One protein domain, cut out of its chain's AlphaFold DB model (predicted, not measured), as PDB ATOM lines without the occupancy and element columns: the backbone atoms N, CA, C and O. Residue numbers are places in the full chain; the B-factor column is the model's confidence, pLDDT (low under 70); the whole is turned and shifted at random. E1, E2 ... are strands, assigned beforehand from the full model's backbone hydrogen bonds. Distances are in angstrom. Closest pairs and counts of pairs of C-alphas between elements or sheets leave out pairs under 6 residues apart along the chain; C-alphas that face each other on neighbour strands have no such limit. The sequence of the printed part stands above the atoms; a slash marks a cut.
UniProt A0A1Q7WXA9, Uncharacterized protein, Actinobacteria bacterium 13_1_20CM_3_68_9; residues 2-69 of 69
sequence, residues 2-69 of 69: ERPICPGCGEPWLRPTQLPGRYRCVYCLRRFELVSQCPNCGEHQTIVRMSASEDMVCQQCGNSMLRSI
ATOM      1  N   GLU A   2     138.409 117.184 122.123       55.56
ATOM      2  CA  GLU A   2     139.727 117.636 121.679       55.56
ATOM      3  C   GLU A   2     139.925 117.149 120.247       55.56
ATOM      4  O   GLU A   2     139.831 115.957 119.956       55.56
ATOM      5  N   ARG A   3     140.082 118.091 119.317       64.31
ATOM      6  CA  ARG A   3     140.371 117.740 117.929       64.31
ATOM      7  C   ARG A   3     141.847 117.354 117.846       64.31
ATOM      8  O   ARG A   3     142.673 118.116 118.349       64.31
ATOM      9  N   PRO A   4     142.186 116.223 117.211       70.31
ATOM     10  CA  PRO A   4     143.571 115.805 117.060       70.31
ATOM     11  C   PRO A   4     144.408 116.873 116.353       70.31
ATOM     12  O   PRO A   4     143.991 117.450 115.343       70.31
ATOM     13  N   ILE A   5     145.597 117.115 116.901       79.56
ATOM     14  CA  ILE A   5     146.585 118.031 116.340       79.56
ATOM     15  C   ILE A   5     147.304 117.328 115.186       79.56
ATOM     16  O   ILE A   5     147.718 116.176 115.293       79.56
ATOM     17  N   CYS A   6     147.445 118.019 114.060       83.69
ATOM     18  CA  CYS A   6     148.206 117.536 112.921       83.69
ATOM     19  C   CYS A   6     149.712 117.535 113.251       83.69
ATOM     20  O   CYS A   6     150.261 118.617 113.460       83.69
ATOM     21  N   PRO A   7     150.424 116.393 113.198       78.44
ATOM     22  CA  PRO A   7     151.863 116.359 113.481       78.44
ATOM     23  C   PRO A   7     152.710 117.058 112.404       78.44
ATOM     24  O   PRO A   7     153.883 117.331 112.620       78.44
ATOM     25  N   GLY A   8     152.136 117.355 111.232       79.56
ATOM     26  CA  GLY A   8     152.840 118.055 110.156       79.56
ATOM     27  C   GLY A   8     152.824 119.582 110.265       79.56
ATOM     28  O   GLY A   8     153.793 120.213 109.857       79.56
ATOM     29  N   CYS A   9     151.736 120.179 110.764       85.50
ATOM     30  CA  CYS A   9     151.581 121.642 110.838       85.50
ATOM     31  C   CYS A   9     151.201 122.175 112.226       85.50
ATOM     32  O   CYS A   9     151.130 123.384 112.402       85.50
ATOM     33  N   GLY A  10     150.954 121.304 113.209       81.62
ATOM     34  CA  GLY A  10     150.600 121.697 114.574       81.62
ATOM     35  C   GLY A  10     149.161 122.184 114.755       81.62
ATOM     36  O   GLY A  10     148.804 122.633 115.839       81.62
ATOM     37  N   GLU A  11     148.309 122.090 113.732       84.00
ATOM     38  CA  GLU A  11     146.935 122.592 113.818       84.00
ATOM     39  C   GLU A  11     145.885 121.520 114.146       84.00
ATOM     40  O   GLU A  11     145.980 120.390 113.660       84.00
ATOM     41  N   PRO A  12     144.805 121.881 114.866       82.75
ATOM     42  CA  PRO A  12     143.743 120.968 115.299       82.75
ATOM     43  C   PRO A  12     142.693 120.669 114.206       82.75
ATOM     44  O   PRO A  12     141.531 120.390 114.511       82.75
ATOM     45  N   TRP A  13     143.065 120.767 112.923       80.94
ATOM     46  CA  TRP A  13     142.182 120.589 111.757       80.94
ATOM     47  C   TRP A  13     142.379 119.235 111.058       80.94
ATOM     48  O   TRP A  13     142.271 119.125 109.831       80.94
ATOM     49  N   LEU A  14     142.705 118.194 111.824       84.88
ATOM     50  CA  LEU A  14     142.862 116.843 111.304       84.88
ATOM     51  C   LEU A  14     141.489 116.155 111.212       84.88
ATOM     52  O   LEU A  14     140.763 116.037 112.198       84.88
ATOM     53  N   ARG A  15     141.105 115.722 110.006       84.69
ATOM     54  CA  ARG A  15     139.810 115.083 109.730       84.69
ATOM     55  C   ARG A  15     140.008 113.612 109.359       84.69
ATOM     56  O   ARG A  15     140.902 113.325 108.560       84.69
ATOM     57  N   PRO A  16     139.185 112.688 109.879       83.31
ATOM     58  CA  PRO A  16     139.164 111.317 109.387       83.31
ATOM     59  C   PRO A  16     138.661 111.290 107.938       83.31
ATOM     60  O   PRO A  16     137.869 112.135 107.515       83.31
ATOM     61  N   THR A  17     139.153 110.331 107.163       83.00
ATOM     62  CA  THR A  17     138.735 110.093 105.776       83.00
ATOM     63  C   THR A  17     137.753 108.921 105.698       83.00
ATOM     64  O   THR A  17     137.410 108.327 106.715       83.00
ATOM     65  N   GLN A  18     137.300 108.569 104.488       81.81
ATOM     66  CA  GLN A  18     136.442 107.393 104.277       81.81
ATOM     67  C   GLN A  18     137.139 106.067 104.627       81.81
ATOM     68  O   GLN A  18     136.465 105.060 104.816       81.81
ATOM     69  N   LEU A  19     138.474 106.054 104.694       80.19
ATOM     70  CA  LEU A  19     139.236 104.861 105.038       80.19
ATOM     71  C   LEU A  19     139.518 104.817 106.548       80.19
ATOM     72  O   LEU A  19     139.978 105.819 107.109       80.19
ATOM     73  N   PRO A  20     139.288 103.667 107.204       78.25
ATOM     74  CA  PRO A  20     139.562 103.502 108.623       78.25
ATOM     75  C   PRO A  20     141.057 103.693 108.901       78.25
ATOM     76  O   PRO A  20     141.909 103.254 108.132       78.25
ATOM     77  N   GLY A  21     141.374 104.417 109.975       79.75
ATOM     78  CA  GLY A  21     142.754 104.763 110.317       79.75
ATOM     79  C   GLY A  21     143.405 105.794 109.391       79.75
ATOM     80  O   GLY A  21     144.570 106.104 109.589       79.75
ATOM     81  N   ARG A  22     142.713 106.376 108.402       86.94
ATOM     82  CA  ARG A  22     143.280 107.450 107.571       86.94
ATOM     83  C   ARG A  22     142.721 108.808 107.926       86.94
ATOM     84  O   ARG A  22     141.511 109.019 107.976       86.94
ATOM     85  N   TYR A  23     143.638 109.752 108.044       87.12
ATOM     86  CA  TYR A  23     143.396 111.124 108.423       87.12
ATOM     87  C   TYR A  23     143.993 112.071 107.391       87.12
ATOM     88  O   TYR A  23     144.979 111.779 106.716       87.12
ATOM     89  N   ARG A  24     143.384 113.239 107.247       88.94
ATOM     90  CA  ARG A  24     143.878 114.298 106.378       88.94
ATOM     91  C   ARG A  24     143.763 115.624 107.100       88.94
ATOM     92  O   ARG A  24     142.708 115.964 107.632       88.94
ATOM     93  N   CYS A  25     144.843 116.389 107.079       89.25
ATOM     94  CA  CYS A  25     144.803 117.768 107.533       89.25
ATOM     95  C   CYS A  25     144.106 118.628 106.474       89.25
ATOM     96  O   CYS A  25     144.427 118.543 105.289       89.25
ATOM     97  N   VAL A  26     143.148 119.458 106.886       87.94
ATOM     98  CA  VAL A  26     142.470 120.390 105.968       87.94
ATOM     99  C   VAL A  26     143.385 121.555 105.589       87.94
ATOM    100  O   VAL A  26     143.285 122.053 104.473       87.94
ATOM    101  N   TYR A  27     144.305 121.937 106.478       87.44
ATOM    102  CA  TYR A  27     145.180 123.088 106.279       87.44
ATOM    103  C   TYR A  27     146.407 122.759 105.425       87.44
ATOM    104  O   TYR A  27     146.525 123.220 104.296       87.44
ATOM    105  N   CYS A  28     147.297 121.888 105.909       89.62
ATOM    106  CA  CYS A  28     148.503 121.517 105.159       89.62
ATOM    107  C   CYS A  28     148.261 120.452 104.075       89.62
ATOM    108  O   CYS A  28     149.208 120.030 103.415       89.62
ATOM    109  N   LEU A  29     147.020 119.969 103.923       88.50
ATOM    110  CA  LEU A  29     146.597 118.940 102.959       88.50
ATOM    111  C   LEU A  29     147.350 117.599 103.043       88.50
ATOM    112  O   LEU A  29     147.097 116.701 102.234       88.50
ATOM    113  N   ARG A  30     148.215 117.420 104.050       88.62
ATOM    114  CA  ARG A  30     148.943 116.174 104.279       88.62
ATOM    115  C   ARG A  30     148.005 115.065 104.718       88.62
ATOM    116  O   ARG A  30     147.033 115.278 105.451       88.62
ATOM    117  N   ARG A  31     148.328 113.869 104.243       89.81
ATOM    118  CA  ARG A  31     147.636 112.633 104.573       89.81
ATOM    119  C   ARG A  31     148.439 111.907 105.632       89.81
ATOM    120  O   ARG A  31     149.667 111.908 105.603       89.81
ATOM    121  N   PHE A  32     147.716 111.303 106.552       87.62
ATOM    122  CA  PHE A  32     148.267 110.530 107.638       87.62
ATOM    123  C   PHE A  32     147.522 109.213 107.721       87.62
ATOM    124  O   PHE A  32     146.309 109.156 107.506       87.62
ATOM    125  N   GLU A  33     148.240 108.160 108.047       88.12
ATOM    126  CA  GLU A  33     147.653 106.883 108.402       88.12
ATOM    127  C   GLU A  33     148.063 106.498 109.814       88.12
ATOM    128  O   GLU A  33     149.181 106.753 110.260       88.12
ATOM    129  N   LEU A  34     147.108 105.932 110.531       85.56
ATOM    130  CA  LEU A  34     147.275 105.422 111.865       85.56
ATOM    131  C   LEU A  34     147.930 104.053 111.752       85.56
ATOM    132  O   LEU A  34     147.332 103.105 111.241       85.56
ATOM    133  N   VAL A  35     149.169 103.976 112.213       87.06
ATOM    134  CA  VAL A  35     149.961 102.750 112.211       87.06
ATOM    135  C   VAL A  35     149.987 102.160 113.613       87.06
ATOM    136  O   VAL A  35     149.959 102.893 114.595       87.06
ATOM    137  N   SER A  36     150.044 100.833 113.721       85.62
ATOM    138  CA  SER A  36     150.229 100.154 115.010       85.62
ATOM    139  C   SER A  36     151.663 100.270 115.522       85.62
ATOM    140  O   SER A  36     151.880 100.235 116.725       85.62
ATOM    141  N   GLN A  37     152.639 100.446 114.631       88.62
ATOM    142  CA  GLN A  37     154.033 100.685 114.988       88.62
ATOM    143  C   GLN A  37     154.306 102.184 115.094       88.62
ATOM    144  O   GLN A  37     154.135 102.915 114.118       88.62
ATOM    145  N   CYS A  38     154.774 102.648 116.250       88.06
ATOM    146  CA  CYS A  38     155.134 104.044 116.437       88.06
ATOM    147  C   CYS A  38     156.306 104.418 115.512       88.06
ATOM    148  O   CYS A  38     157.377 103.821 115.626       88.06
ATOM    149  N   PRO A  39     156.170 105.440 114.645       84.62
ATOM    150  CA  PRO A  39     157.251 105.855 113.750       84.62
ATOM    151  C   PRO A  39     158.431 106.515 114.481       84.62
ATOM    152  O   PRO A  39     159.457 106.771 113.860       84.62
ATOM    153  N   ASN A  40     158.285 106.834 115.771       84.69
ATOM    154  CA  ASN A  40     159.314 107.518 116.545       84.69
ATOM    155  C   ASN A  40     160.155 106.561 117.404       84.69
ATOM    156  O   ASN A  40     161.376 106.581 117.306       84.69
ATOM    157  N   CYS A  41     159.514 105.718 118.220       89.00
ATOM    158  CA  CYS A  41     160.211 104.782 119.111       89.00
ATOM    159  C   CYS A  41     160.188 103.322 118.631       89.00
ATOM    160  O   CYS A  41     160.871 102.491 119.216       89.00
ATOM    161  N   GLY A  42     159.406 102.992 117.594       87.19
ATOM    162  CA  GLY A  42     159.249 101.620 117.095       87.19
ATOM    163  C   GLY A  42     158.297 100.738 117.913       87.19
ATOM    164  O   GLY A  42     158.097  99.582 117.550       87.19
ATOM    165  N   GLU A  43     157.691 101.266 118.981       87.81
ATOM    166  CA  GLU A  43     156.785 100.505 119.848       87.81
ATOM    167  C   GLU A  43     155.523 100.061 119.102       87.81
ATOM    168  O   GLU A  43     154.897 100.854 118.392       87.81
ATOM    169  N   HIS A  44     155.125  98.804 119.291       87.88
ATOM    170  CA  HIS A  44     153.879  98.281 118.743       87.88
ATOM    171  C   HIS A  44     152.732  98.480 119.731       87.88
ATOM    172  O   HIS A  44     152.760  97.992 120.855       87.88
ATOM    173  N   GLN A  45     151.683  99.155 119.277       83.00
ATOM    174  CA  GLN A  45     150.490  99.437 120.056       83.00
ATOM    175  C   GLN A  45     149.277  98.744 119.455       83.00
ATOM    176  O   GLN A  45     149.059  98.760 118.238       83.00
ATOM    177  N   THR A  46     148.452  98.170 120.322       79.19
ATOM    178  CA  THR A  46     147.189  97.557 119.919       79.19
ATOM    179  C   THR A  46     146.118  98.636 119.801       79.19
ATOM    180  O   THR A  46     145.586  99.095 120.806       79.19
ATOM    181  N   ILE A  47     145.785  99.022 118.568       76.50
ATOM    182  CA  ILE A  47     144.701  99.970 118.279       76.50
ATOM    183  C   ILE A  47     143.378  99.206 118.310       76.50
ATOM    184  O   ILE A  47     143.009  98.537 117.342       76.50
ATOM    185  N   VAL A  48     142.674  99.266 119.440       67.88
ATOM    186  CA  VAL A  48     141.408  98.533 119.636       67.88
ATOM    187  C   VAL A  48     140.231  99.309 119.038       67.88
ATOM    188  O   VAL A  48     139.249  98.710 118.594       67.88
ATOM    189  N   ARG A  49     140.312 100.649 118.993       63.84
ATOM    190  CA  ARG A  49     139.233 101.517 118.506       63.84
ATOM    191  C   ARG A  49     139.777 102.655 117.647       63.84
ATOM    192  O   ARG A  49     140.089 103.724 118.135       63.84
ATOM    193  N   MET A  50     139.753 102.487 116.324       62.34
ATOM    194  CA  MET A  50     140.219 103.492 115.343       62.34
ATOM    195  C   MET A  50     139.518 104.871 115.390       62.34
ATOM    196  O   MET A  50     139.818 105.735 114.567       62.34
ATOM    197  N   SER A  51     138.567 105.075 116.300       59.53
ATOM    198  CA  SER A  51     137.801 106.303 116.500       59.53
ATOM    199  C   SER A  51     138.216 107.117 117.731       59.53
ATOM    200  O   SER A  51     137.767 108.260 117.841       59.53
ATOM    201  N   ALA A  52     139.042 106.588 118.642       62.75
ATOM    202  CA  ALA A  52     139.476 107.340 119.818       62.75
ATOM    203  C   ALA A  52     140.760 108.134 119.544       62.75
ATOM    204  O   ALA A  52     141.660 107.708 118.819       62.75
ATOM    205  N   SER A  53     140.840 109.328 120.135       66.12
ATOM    206  CA  SER A  53     142.018 110.191 120.032       66.12
ATOM    207  C   SER A  53     143.239 109.665 120.764       66.12
ATOM    208  O   SER A  53     144.358 110.030 120.417       66.12
ATOM    209  N   GLU A  54     143.024 108.776 121.725       67.75
ATOM    210  CA  GLU A  54     144.074 108.128 122.504       67.75
ATOM    211  C   GLU A  54     144.900 107.164 121.646       67.75
ATOM    212  O   GLU A  54     146.119 107.122 121.784       67.75
ATOM    213  N   ASP A  55     144.274 106.475 120.684       73.25
ATOM    214  CA  ASP A  55     144.975 105.589 119.748       73.25
ATOM    215  C   ASP A  55     145.905 106.358 118.791       73.25
ATOM    216  O   ASP A  55     146.858 105.791 118.260       73.25
ATOM    217  N   MET A  56     145.662 107.658 118.577       78.88
ATOM    218  CA  MET A  56     146.511 108.511 117.735       78.88
ATOM    219  C   MET A  56     147.828 108.911 118.410       78.88
ATOM    220  O   MET A  56     148.684 109.504 117.749       78.88
ATOM    221  N   VAL A  57     148.013 108.586 119.691       83.69
ATOM    222  CA  VAL A  57     149.204 108.927 120.470       83.69
ATOM    223  C   VAL A  57     149.866 107.658 120.998       83.69
ATOM    224  O   VAL A  57     149.228 106.675 121.375       83.69
ATOM    225  N   CYS A  58     151.191 107.660 120.995       86.75
ATOM    226  CA  CYS A  58     151.990 106.591 121.539       86.75
ATOM    227  C   CYS A  58     151.928 106.635 123.064       86.75
ATOM    228  O   CYS A  58     152.329 107.620 123.668       86.75
ATOM    229  N   GLN A  59     151.465 105.563 123.689       84.94
ATOM    230  CA  GLN A  59     151.433 105.387 125.137       84.94
ATOM    231  C   GLN A  59     152.843 105.275 125.736       84.94
ATOM    232  O   GLN A  59     153.032 105.585 126.905       84.94
ATOM    233  N   GLN A  60     153.836 104.876 124.933       87.12
ATOM    234  CA  GLN A  60     155.224 104.735 125.375       87.12
ATOM    235  C   GLN A  60     156.004 106.057 125.324       87.12
ATOM    236  O   GLN A  60     156.668 106.428 126.285       87.12
ATOM    237  N   CYS A  61     155.953 106.775 124.195       87.81
ATOM    238  CA  CYS A  61     156.748 107.997 123.994       87.81
ATOM    239  C   CYS A  61     155.923 109.290 123.921       87.81
ATOM    240  O   CYS A  61     156.493 110.368 123.777       87.81
ATOM    241  N   GLY A  62     154.591 109.211 123.968       83.81
ATOM    242  CA  GLY A  62     153.698 110.366 123.822       83.81
ATOM    243  C   GLY A  62     153.648 110.955 122.408       83.81
ATOM    244  O   GLY A  62     153.018 111.987 122.194       83.81
ATOM    245  N   ASN A  63     154.322 110.339 121.432       86.06
ATOM    246  CA  ASN A  63     154.408 110.866 120.073       86.06
ATOM    247  C   ASN A  63     153.215 110.434 119.211       86.06
ATOM    248  O   ASN A  63     152.533 109.465 119.514       86.06
ATOM    249  N   SER A  64     152.948 111.129 118.109       83.94
ATOM    250  CA  SER A  64     151.841 110.775 117.221       83.94
ATOM    251  C   SER A  64     152.076 109.425 116.533       83.94
ATOM    252  O   SER A  64     153.091 109.213 115.873       83.94
ATOM    253  N   MET A  65     151.082 108.541 116.605       87.00
ATOM    254  CA  MET A  65     151.013 107.275 115.853       87.00
ATOM    255  C   MET A  65     150.583 107.483 114.392       87.00
ATOM    256  O   MET A  65     150.343 106.536 113.647       87.00
ATOM    257  N   LEU A  66     150.447 108.743 113.984       87.06
ATOM    258  CA  LEU A  66     150.060 109.158 112.649       87.06
ATOM    259  C   LEU A  66     151.301 109.277 111.768       87.06
ATOM    260  O   LEU A  66     152.102 110.201 111.910       87.06
ATOM    261  N   ARG A  67     151.431 108.361 110.815       86.25
ATOM    262  CA  ARG A  67     152.504 108.368 109.828       86.25
ATOM    263  C   ARG A  67     152.071 109.139 108.587       86.25
ATOM    264  O   ARG A  67     151.018 108.861 108.020       86.25
ATOM    265  N   SER A  68     152.885 110.100 108.152       86.31
ATOM    266  CA  SER A  68     152.672 110.785 106.875       86.31
ATOM    267  C   SER A  68     152.961 109.855 105.698       86.31
ATOM    268  O   SER A  68     153.969 109.141 105.722       86.31
ATOM    269  N   ILE A  69     152.117 109.926 104.670       84.25
ATOM    270  CA  ILE A  69     152.226 109.154 103.421       84.25
ATOM    271  C   ILE A  69     152.206 110.041 102.186       84.25
ATOM    272  O   ILE A  69     151.625 111.152 102.266       84.25
TER     273      ILE A  69
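Overview. This is residues 2 to 69 of the 69 residues of an uncharacterized protein of Actinobacteria bacterium 13_1_20CM_3_68_9 (UniProt A0A1Q7WXA9). This small domain has little regular structure: a twisted sheet of four short strands, with a long loop, residues 35 to 65, that leaves E3 and folds back to E4. The printed part has 68 residues, 14 of them in named elements, and is all strand, with no named helix. E1, E2, E3 and E4 form an antiparallel meander, each strand the neighbour of the one before. The whole is compact, radius of gyration of the C-alphas 10.9 A, spanning 29 by 24 by 21 A.

Along the chain. After residues 2 to 13, E1 covers residues 14 to 16, from C-alpha 14 at (142.862, 116.843, 111.304). E2 is residues 22 to 25, 10.4 A long, and E3 residues 31 to 34, 10.3 A. E4, residues 66 to 68, ends at C-alpha 68 (152.672, 110.785, 106.875).

Arrangement. Hairpin E1 and E2 has N 15 and O 24 within hydrogen-bond range at 2.9 A. Hairpin E2 and E3 has N 23 and O 32 at 2.8 A. Hairpin E3 and E4 has N 33 and O 67 at 2.9 A. Edge strands E1 and E4 are apart.

Size, cuts and confidence. The printed part has no cut. The link from E3 to E4 is long. Residues 2 to 3 and 48 to 54 have pLDDT under 70.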